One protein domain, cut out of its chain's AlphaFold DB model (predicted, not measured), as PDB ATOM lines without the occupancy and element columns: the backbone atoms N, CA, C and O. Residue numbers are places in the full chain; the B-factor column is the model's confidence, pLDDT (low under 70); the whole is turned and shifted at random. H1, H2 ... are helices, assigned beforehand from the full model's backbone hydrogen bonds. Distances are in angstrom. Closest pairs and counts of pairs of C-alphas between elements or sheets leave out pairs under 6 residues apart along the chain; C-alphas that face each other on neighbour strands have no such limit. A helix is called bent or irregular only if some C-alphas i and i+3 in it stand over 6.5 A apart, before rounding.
ATOM      1  N   ARG A  26      21.026 -14.992 -81.757       74.19
ATOM      2  CA  ARG A  26      20.803 -13.564 -81.588       74.19
ATOM      3  C   ARG A  26      20.335 -13.331 -80.164       74.19
ATOM      4  O   ARG A  26      19.368 -13.938 -79.712       74.19
ATOM      5  N   PHE A  27      21.032 -12.435 -79.481       74.90
ATOM      6  CA  PHE A  27      20.549 -11.844 -78.250       74.90
ATOM      7  C   PHE A  27      19.466 -10.802 -78.590       74.90
ATOM      8  O   PHE A  27      19.669 -10.016 -79.519       74.90
ATOM      9  N   PRO A  28      18.322 -10.774 -77.885       79.03
ATOM     10  CA  PRO A  28      17.904 -11.697 -76.830       79.03
ATOM     11  C   PRO A  28      17.403 -13.049 -77.386       79.03
ATOM     12  O   PRO A  28      16.805 -13.077 -78.468       79.03
ATOM     13  N   PRO A  29      17.568 -14.163 -76.638       83.37
ATOM     14  CA  PRO A  29      17.062 -15.478 -77.028       83.37
ATOM     15  C   PRO A  29      15.590 -15.434 -77.453       83.37
ATOM     16  O   PRO A  29      14.781 -14.701 -76.876       83.37
ATOM     17  N   ALA A  30      15.211 -16.265 -78.428       80.90
ATOM     18  CA  ALA A  30      13.866 -16.243 -79.007       80.90
ATOM     19  C   ALA A  30      12.743 -16.399 -77.963       80.90
ATOM     20  O   ALA A  30      11.682 -15.796 -78.121       80.90
ATOM     21  N   PHE A  31      12.980 -17.164 -76.892       85.28
ATOM     22  CA  PHE A  31      12.049 -17.298 -75.772       85.28
ATOM     23  C   PHE A  31      11.844 -15.974 -75.019       85.28
ATOM     24  O   PHE A  31      10.704 -15.559 -74.846       85.28
ATOM     25  N   VAL A  32      12.923 -15.269 -74.656       85.71
ATOM     26  CA  VAL A  32      12.853 -13.977 -73.948       85.71
ATOM     27  C   VAL A  32      12.106 -12.950 -74.792       85.71
ATOM     28  O   VAL A  32      11.215 -12.266 -74.295       85.71
ATOM     29  N   ARG A  33      12.392 -12.903 -76.100       83.71
ATOM     30  CA  ARG A  33      11.666 -12.027 -77.026       83.71
ATOM     31  C   ARG A  33      10.166 -12.336 -77.049       83.71
ATOM     32  O   ARG A  33       9.356 -11.420 -76.980       83.71
ATOM     33  N   ARG A  34       9.783 -13.617 -77.137       86.98
ATOM     34  CA  ARG A  34       8.370 -14.044 -77.116       86.98
ATOM     35  C   ARG A  34       7.699 -13.734 -75.774       86.98
ATOM     36  O   ARG A  34       6.543 -13.326 -75.767       86.98
ATOM     37  N   PHE A  35       8.416 -13.904 -74.666       88.48
ATOM     38  CA  PHE A  35       7.918 -13.634 -73.322       88.48
ATOM     39  C   PHE A  35       7.648 -12.141 -73.102       88.48
ATOM     40  O   PHE A  35       6.541 -11.786 -72.714       88.48
ATOM     41  N   LEU A  36       8.606 -11.266 -73.430       85.21
ATOM     42  CA  LEU A  36       8.451  -9.814 -73.273       85.21
ATOM     43  C   LEU A  36       7.349  -9.234 -74.169       85.21
ATOM     44  O   LEU A  36       6.630  -8.337 -73.744       85.21
ATOM     45  N   LEU A  37       7.170  -9.769 -75.384       87.85
ATOM     46  CA  LEU A  37       6.066  -9.357 -76.260       87.85
ATOM     47  C   LEU A  37       4.695  -9.796 -75.728       87.85
ATOM     48  O   LEU A  37       3.708  -9.101 -75.943       87.85
ATOM     49  N   ARG A  38       4.620 -10.944 -75.044       92.51
ATOM     50  CA  ARG A  38       3.371 -11.442 -74.448       92.51
ATOM     51  C   ARG A  38       3.053 -10.776 -73.109       92.51
ATOM     52  O   ARG A  38       1.882 -10.617 -72.780       92.51
ATOM     53  N   TYR A  39       4.081 -10.387 -72.360       92.79
ATOM     54  CA  TYR A  39       3.979  -9.763 -71.044       92.79
ATOM     55  C   TYR A  39       4.783  -8.454 -71.018       92.79
ATOM     56  O   TYR A  39       5.888  -8.422 -70.471       92.79
ATOM     57  N   PRO A  40       4.242  -7.354 -71.576       88.22
ATOM     58  CA  PRO A  40       4.960  -6.078 -71.639       88.22
ATOM     59  C   PRO A  40       5.333  -5.555 -70.241       88.22
ATOM     60  O   PRO A  40       6.417  -5.006 -70.044       88.22
ATOM     61  N   SER A  41       4.488  -5.814 -69.240       92.80
ATOM     62  CA  SER A  41       4.697  -5.398 -67.847       92.80
ATOM     63  C   SER A  41       5.573  -6.352 -67.023       92.80
ATOM     64  O   SER A  41       5.755  -6.121 -65.831       92.80
ATOM     65  N   ALA A  42       6.127  -7.423 -67.608       90.51
ATOM     66  CA  ALA A  42       6.895  -8.430 -66.861       90.51
ATOM     67  C   ALA A  42       8.086  -7.841 -66.092       90.51
ATOM     68  O   ALA A  42       8.374  -8.258 -64.974       90.51
ATOM     69  N   HIS A  43       8.756  -6.845 -66.673       88.68
ATOM     70  CA  HIS A  43       9.888  -6.176 -66.040       88.68
ATOM     71  C   HIS A  43       9.500  -5.484 -64.720       88.68
ATOM     72  O   HIS A  43      10.270  -5.540 -63.766       88.68
ATOM     73  N   LEU A  44       8.293  -4.912 -64.620       93.70
ATOM     74  CA  LEU A  44       7.802  -4.297 -63.382       93.70
ATOM     75  C   LEU A  44       7.597  -5.341 -62.283       93.70
ATOM     76  O   LEU A  44       7.987  -5.109 -61.143       93.70
ATOM     77  N   TYR A  45       7.049  -6.511 -62.626       93.88
ATOM     78  CA  TYR A  45       6.884  -7.611 -61.671       93.88
ATOM     79  C   TYR A  45       8.223  -8.175 -61.198       93.88
ATOM     80  O   TYR A  45       8.351  -8.519 -60.026       93.88
ATOM     81  N   LEU A  46       9.229  -8.237 -62.075       92.46
ATOM     82  CA  LEU A  46      10.580  -8.639 -61.682       92.46
ATOM     83  C   LEU A  46      11.194  -7.642 -60.696       92.46
ATOM     84  O   LEU A  46      11.698  -8.056 -59.656       92.46
ATOM     85  N   VAL A  47      11.106  -6.338 -60.978       92.81
ATOM     86  CA  VAL A  47      11.600  -5.293 -60.064       92.81
ATOM     87  C   VAL A  47      10.844  -5.329 -58.739       92.81
ATOM     88  O   VAL A  47      11.459  -5.276 -57.677       92.81
ATOM     89  N   PHE A  48       9.521  -5.479 -58.785       95.59
ATOM     90  CA  PHE A  48       8.695  -5.604 -57.591       95.59
ATOM     91  C   PHE A  48       9.063  -6.840 -56.764       95.59
ATOM     92  O   PHE A  48       9.203  -6.732 -55.552       95.59
ATOM     93  N   GLY A  49       9.274  -7.994 -57.405       94.97
ATOM     94  CA  GLY A  49       9.709  -9.227 -56.747       94.97
ATOM     95  C   GLY A  49      11.095  -9.105 -56.110       94.97
ATOM     96  O   GLY A  49      11.305  -9.547 -54.985       94.97
ATOM     97  N   LEU A  50      12.036  -8.450 -56.793       91.15
ATOM     98  CA  LEU A  50      13.355  -8.162 -56.230       91.15
ATOM     99  C   LEU A  50      13.244  -7.229 -55.017       91.15
ATOM    100  O   LEU A  50      13.818  -7.515 -53.968       91.15
ATOM    101  N   CYS A  51      12.449  -6.163 -55.121       89.85
ATOM    102  CA  CYS A  51      12.220  -5.224 -54.025       89.85
ATOM    103  C   CYS A  51      11.533  -5.896 -52.823       89.85
ATOM    104  O   CYS A  51      11.978  -5.746 -51.686       89.85
ATOM    105  N   SER A  52      10.497  -6.704 -53.063       93.25
ATOM    106  CA  SER A  52       9.792  -7.422 -52.000       93.25
ATOM    107  C   SER A  52      10.687  -8.461 -51.325       93.25
ATOM    108  O   SER A  52      10.660  -8.576 -50.102       93.25
ATOM    109  N   SER A  53      11.557  -9.148 -52.074       91.25
ATOM    110  CA  SER A  53      12.527 -10.083 -51.493       91.25
ATOM    111  C   SER A  53      13.504  -9.394 -50.535       91.25
ATOM    112  O   SER A  53      13.793  -9.938 -49.468       91.25
ATOM    113  N   ALA A  54      13.931  -8.164 -50.850       87.37
ATOM    114  CA  ALA A  54      14.796  -7.373 -49.978       87.37
ATOM    115  C   ALA A  54      14.101  -6.998 -48.655       87.37
ATOM    116  O   ALA A  54      14.761  -6.906 -47.621       87.37
ATOM    117  N   MET A  55      12.774  -6.829 -48.662       88.63
ATOM    118  CA  MET A  55      11.989  -6.574 -47.447       88.63
ATOM    119  C   MET A  55      11.727  -7.850 -46.637       88.63
ATOM    120  O   MET A  55      11.729  -7.816 -45.409       88.63
ATOM    121  N   VAL A  56      11.501  -8.976 -47.316       92.04
ATOM    122  CA  VAL A  56      11.124 -10.249 -46.684       92.04
ATOM    123  C   VAL A  56      12.332 -10.968 -46.074       92.04
ATOM    124  O   VAL A  56      12.207 -11.565 -45.006       92.04
ATOM    125  N   ALA A  57      13.510 -10.891 -46.699       88.63
ATOM    126  CA  ALA A  57      14.723 -11.568 -46.235       88.63
ATOM    127  C   ALA A  57      15.087 -11.306 -44.752       88.63
ATOM    128  O   ALA A  57      15.259 -12.287 -44.021       88.63
ATOM    129  N   PRO A  58      15.165 -10.051 -44.250       88.63
ATOM    130  CA  PRO A  58      15.496  -9.806 -42.844       88.63
ATOM    131  C   PRO A  58      14.418 -10.319 -41.879       88.63
ATOM    132  O   PRO A  58      14.749 -10.732 -40.770       88.63
ATOM    133  N   VAL A  59      13.147 -10.332 -42.300       90.80
ATOM    134  CA  VAL A  59      12.023 -10.841 -41.496       90.80
ATOM    135  C   VAL A  59      12.076 -12.363 -41.383       90.80
ATOM    136  O   VAL A  59      11.906 -12.913 -40.301       90.80
ATOM    137  N   LEU A  60      12.348 -13.065 -42.486       93.73
ATOM    138  CA  LEU A  60      12.514 -14.518 -42.449       93.73
ATOM    139  C   LEU A  60      13.729 -14.919 -41.611       93.73
ATOM    140  O   LEU A  60      13.652 -15.876 -40.844       93.73
ATOM    141  N   HIS A  61      14.827 -14.170 -41.716       91.92
ATOM    142  CA  HIS A  61      16.021 -14.438 -40.922       91.92
ATOM    143  C   HIS A  61      15.793 -14.200 -39.422       91.92
ATOM    144  O   HIS A  61      16.190 -15.033 -38.609       91.92
ATOM    145  N   SER A  62      15.102 -13.120 -39.038       89.98
ATOM    146  CA  SER A  62      14.765 -12.881 -37.630       89.98
ATOM    147  C   SER A  62      13.790 -13.926 -37.085       89.98
ATOM    148  O   SER A  62      13.957 -14.371 -35.955       89.98
ATOM    149  N   CYS A  63      12.829 -14.378 -37.895       92.92
ATOM    150  CA  CYS A  63      11.920 -15.468 -37.543       92.92
ATOM    151  C   CYS A  63      12.676 -16.790 -37.324       92.92
ATOM    152  O   CYS A  63      12.428 -17.492 -36.348       92.92
ATOM    153  N   TYR A  64      13.652 -17.096 -38.185       95.75
ATOM    154  CA  TYR A  64      14.532 -18.249 -38.010       95.75
ATOM    155  C   TYR A  64      15.326 -18.169 -36.699       95.75
ATOM    156  O   TYR A  64      15.298 -19.119 -35.923       95.75
ATOM    157  N   LEU A  65      15.983 -17.037 -36.420       94.31
ATOM    158  CA  LEU A  65      16.756 -16.848 -35.186       94.31
ATOM    159  C   LEU A  65      15.879 -16.895 -33.933       94.31
ATOM    160  O   LEU A  65      16.285 -17.457 -32.923       94.31
ATOM    161  N   TYR A  66      14.657 -16.369 -34.008       93.88
ATOM    162  CA  TYR A  66      13.693 -16.452 -32.916       93.88
ATOM    163  C   TYR A  66      13.319 -17.899 -32.567       93.88
ATOM    164  O   TYR A  66      13.100 -18.213 -31.401       93.88
ATOM    165  N   MET A  67      13.238 -18.785 -33.566       95.10
ATOM    166  CA  MET A  67      12.927 -20.199 -33.337       95.10
ATOM    167  C   MET A  67      14.140 -21.029 -32.903       95.10
ATOM    168  O   MET A  67      13.954 -22.065 -32.269       95.10
ATOM    169  N   THR A  68      15.359 -20.628 -33.273       95.81
ATOM    170  CA  THR A  68      16.574 -21.420 -33.018       95.81
ATOM    171  C   THR A  68      17.359 -20.989 -31.783       95.81
ATOM    172  O   THR A  68      18.049 -21.827 -31.206       95.81
ATOM    173  N   MET A  69      17.260 -19.727 -31.363       92.78
ATOM    174  CA  MET A  69      17.989 -19.191 -30.210       92.78
ATOM    175  C   MET A  69      17.124 -19.106 -28.955       92.78
ATOM    176  O   MET A  69      15.892 -19.101 -29.001       92.78
ATOM    177  N   SER A  70      17.782 -19.006 -27.799       95.17
ATOM    178  CA  SER A  70      17.084 -18.704 -26.554       95.17
ATOM    179  C   SER A  70      16.560 -17.263 -26.553       95.17
ATOM    180  O   SER A  70      17.073 -16.377 -27.239       95.17
ATOM    181  N   LYS A  71      15.541 -16.993 -25.729       93.50
ATOM    182  CA  LYS A  71      14.926 -15.660 -25.639       93.50
ATOM    183  C   LYS A  71      15.945 -14.555 -25.323       93.50
ATOM    184  O   LYS A  71      15.863 -13.476 -25.897       93.50
ATOM    185  N   ASN A  72      16.897 -14.821 -24.427       94.82
ATOM    186  CA  ASN A  72      17.893 -13.828 -24.014       94.82
ATOM    187  C   ASN A  72      18.891 -13.517 -25.138       94.82
ATOM    188  O   ASN A  72      19.204 -12.352 -25.364       94.82
ATOM    189  N   GLU A  73      19.341 -14.541 -25.865       94.64
ATOM    190  CA  GLU A  73      20.225 -14.375 -27.026       94.64
ATOM    191  C   GLU A  73      19.519 -13.612 -28.149       94.64
ATOM    192  O   GLU A  73      20.100 -12.717 -28.757       94.64
ATOM    193  N   PHE A  74      18.236 -13.900 -28.387       94.42
ATOM    194  CA  PHE A  74      17.468 -13.191 -29.404       94.42
ATOM    195  C   PHE A  74      17.262 -11.707 -29.065       94.42
ATOM    196  O   PHE A  74      17.353 -10.860 -29.953       94.42
ATOM    197  N   GLU A  75      17.018 -11.358 -27.798       95.09
ATOM    198  CA  GLU A  75      16.929  -9.947 -27.388       95.09
ATOM    199  C   GLU A  75      18.268  -9.219 -27.572       95.09
ATOM    200  O   GLU A  75      18.284  -8.093 -28.069       95.09
ATOM    201  N   GLN A  76      19.395  -9.869 -27.255       95.97
ATOM    202  CA  GLN A  76      20.727  -9.313 -27.527       95.97
ATOM    203  C   GLN A  76      20.944  -9.095 -29.028       95.97
ATOM    204  O   GLN A  76      21.258  -7.979 -29.445       95.97
ATOM    205  N   TYR A  77      20.656 -10.111 -29.846       94.69
ATOM    206  CA  TYR A  77      20.723 -10.016 -31.304       94.69
ATOM    207  C   TYR A  77      19.877  -8.857 -31.847       94.69
ATOM    208  O   TYR A  77      20.326  -8.110 -32.714       94.69
ATOM    209  N   ARG A  78      18.659  -8.655 -31.331       93.77
ATOM    210  CA  ARG A  78      17.800  -7.540 -31.757       93.77
ATOM    211  C   ARG A  78      18.414  -6.181 -31.444       93.77
ATOM    212  O   ARG A  78      18.311  -5.273 -32.268       93.77
ATOM    213  N   VAL A  79      19.019  -6.022 -30.269       96.30
ATOM    214  CA  VAL A  79      19.679  -4.768 -29.878       96.30
ATOM    215  C   VAL A  79      20.877  -4.492 -30.786       96.30
ATOM    216  O   VAL A  79      20.988  -3.389 -31.323       96.30
ATOM    217  N   GLU A  80      21.717  -5.498 -31.027       93.92
ATOM    218  CA  GLU A  80      22.872  -5.393 -31.926       93.92
ATOM    219  C   GLU A  80      22.445  -5.084 -33.365       93.92
ATOM    220  O   GLU A  80      22.967  -4.164 -33.998       93.92
ATOM    221  N   GLN A  81      21.432  -5.789 -33.875       91.67
ATOM    222  CA  GLN A  81      20.911  -5.569 -35.219       91.67
ATOM    223  C   GLN A  81      20.342  -4.151 -35.374       91.67
ATOM    224  O   GLN A  81      20.594  -3.499 -36.387       91.67
ATOM    225  N   ASN A  82      19.614  -3.645 -34.375       91.69
ATOM    226  CA  ASN A  82      19.089  -2.279 -34.386       91.69
ATOM    227  C   ASN A  82      20.208  -1.229 -34.375       91.69
ATOM    228  O   ASN A  82      20.100  -0.225 -35.082       91.69
ATOM    229  N   ALA A  83      21.286  -1.462 -33.618       92.66
ATOM    230  CA  ALA A  83      22.455  -0.586 -33.613       92.66
ATOM    231  C   ALA A  83      23.107  -0.529 -35.003       92.66
ATOM    232  O   ALA A  83      23.305   0.557 -35.548       92.66
ATOM    233  N   VAL A  84      23.321  -1.691 -35.632       89.30
ATOM    234  CA  VAL A  84      23.856  -1.775 -36.998       89.30
ATOM    235  C   VAL A  84      22.939  -1.059 -37.990       89.30
ATOM    236  O   VAL A  84      23.405  -0.255 -38.789       89.30
ATOM    237  N   VAL A  85      21.625  -1.299 -37.951       88.89
ATOM    238  CA  VAL A  85      20.668  -0.637 -38.859       88.89
ATOM    239  C   VAL A  85      20.716   0.883 -38.707       88.89
ATOM    240  O   VAL A  85      20.717   1.594 -39.714       88.89
ATOM    241  N   LEU A  86      20.809   1.388 -37.478       89.80
ATOM    242  CA  LEU A  86      20.919   2.816 -37.205       89.80
ATOM    243  C   LEU A  86      22.214   3.408 -37.780       89.80
ATOM    244  O   LEU A  86      22.178   4.493 -38.363       89.80
ATOM    245  N   GLU A  87      23.341   2.701 -37.682       86.81
ATOM    246  CA  GLU A  87      24.592   3.120 -38.327       86.81
ATOM    247  C   GLU A  87      24.463   3.166 -39.854       86.81
ATOM    248  O   GLU A  87      24.891   4.143 -40.479       86.81
ATOM    249  N   ARG A  88      23.809   2.165 -40.461       84.35
ATOM    250  CA  ARG A  88      23.555   2.142 -41.912       84.35
ATOM    251  C   ARG A  88      22.688   3.317 -42.351       84.35
ATOM    252  O   ARG A  88      22.986   3.951 -43.357       84.35
ATOM    253  N   GLN A  89      21.641   3.636 -41.591       85.72
ATOM    254  CA  GLN A  89      20.729   4.744 -41.891       85.72
ATOM    255  C   GLN A  89      21.397   6.116 -41.743       85.72
ATOM    256  O   GLN A  89      21.171   6.993 -42.573       85.72
ATOM    257  N   LYS A  90      22.215   6.312 -40.700       85.02
ATOM    258  CA  LYS A  90      22.859   7.605 -40.424       85.02
ATOM    259  C   LYS A  90      24.063   7.873 -41.315       85.02
ATOM    260  O   LYS A  90      24.202   8.970 -41.848       85.02
ATOM    261  N   PHE A  91      24.951   6.893 -41.450       83.93
ATOM    262  CA  PHE A  91      26.238   7.089 -42.117       83.93
ATOM    263  C   PHE A  91      26.249   6.589 -43.554       83.93
ATOM    264  O   PHE A  91      27.170   6.900 -44.304       83.93
ATOM    265  N   GLY A  92      25.236   5.824 -43.951       76.98
ATOM    266  CA  GLY A  92      25.245   5.154 -45.236       76.98
ATOM    267  C   GLY A  92      26.364   4.114 -45.339       76.98
ATOM    268  O   GLY A  92      26.902   3.901 -46.419       76.98
ATOM    269  N   LYS A  93      26.761   3.490 -44.229       78.41
ATOM    270  CA  LYS A  93      27.724   2.377 -44.220       78.41
ATOM    271  C   LYS A  93      26.970   1.064 -44.448       78.41
ATOM    272  O   LYS A  93      25.819   0.966 -44.043       78.41
TER     273      LYS A  93
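AT A GLANCE: This is residues 26 to 93 of the 113 residues of an uncharacterized protein of Caenorhabditis elegans (UniProt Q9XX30). The model is a long, open, bent stem with no packed core: helix H2 runs along its length in two arms, H2a and H2b, and at the far end of H2b the chain turns and helix H3 folds back as the second limb of a narrow V. At the other end of the stem the short helix H1 stands crosswise to H2a like a foot; residues 26 to 61, of which 30 to 38 belong to H1 and 42 to 61 to H2, stand free. The printed part has 68 residues with three named helices, in the order H1, H2, H3, and no named strand, and its class is all helix. It is extended, with a radius of gyration of the C-alphas of 19.6 A, and its spans are 56 by 31 by 20 A.

IN THESE COORDINATES: Begin with the longest helix, H2, residues 42 to 68. By its hydrogen bonds it was assigned as one helix, but it is bent: the C-alphas of residues 55 and 58 are 6.6 A apart, where a regular helix has about 5 A. Find C-alpha 42 at (6.895, -8.430, -66.861); from there the arm H2a, residues 42 to 55, runs 20.2 A from first to last C-alpha, mostly toward larger z. Residues 56 and 57 belong to neither arm. The arm H2b, residues 58 to 68, runs 15.3 A, and you will find that z still increases while y becomes more negative. After it comes H3, residues 71 to 91, which runs 30.3 A from first to last C-alpha and ends with C-alpha 91 at (26.238, 7.089, -42.117). Go back to the other side of H2a for H1, residues 30 to 38, which is 12.4 A long and begins with C-alpha 30 at (13.866, -16.243, -79.007).

HOW THE PARTS SIT: Look first at the bend: the lines of H2a and H2b stand at a steep tilt of 41 degrees. From H2b step to H3, and you will find the two close but not clearly touching, with 2 pairs of C-alphas within 8 A. Their closest C-alphas are those of Tyr 66 and Phe 74, 6.1 A apart. Their lines stand at a shallow tilt of 20 degrees, opposite ways, and their centres are 13.7 A apart. Now look at the other arm: H1 and H2a are close but not clearly touching, with 1 pair of C-alphas within 8 A. That closest pair is Leu 36 and Ala 42, with C-alphas 6.7 A apart. The lines of H1 and H2a are about perpendicular, at 89 degrees, and their centres are 19.0 A apart. H3 and H2a are apart, and H1 is apart from both H2b and H3. Read the backbone O and N atoms along H1, H2a, H2b and H3, and you will find each O i to N i+4 pair inside them within hydrogen-bond range.

THE WHOLE: The two C-alphas farthest apart in the domain are those of Arg 26 and Asn 72, 57.6 A, and the outline is elongated. From the first to the last printed C-alpha, Arg 26 to Lys 93, the distance is 41.2 A. Residues 26 to 61 stand free, and so do residues 86 to 92, of which 86 to 91 belong to H3. Both links are tight: 3 residues lie between H1 and H2, and 2 residues between H2 and H3. The printed part has no cut from residue 26 to residue 93. The B-factor column holds the pLDDT, with a mean of 89.9 over the printed part, and no printed residue is under 70.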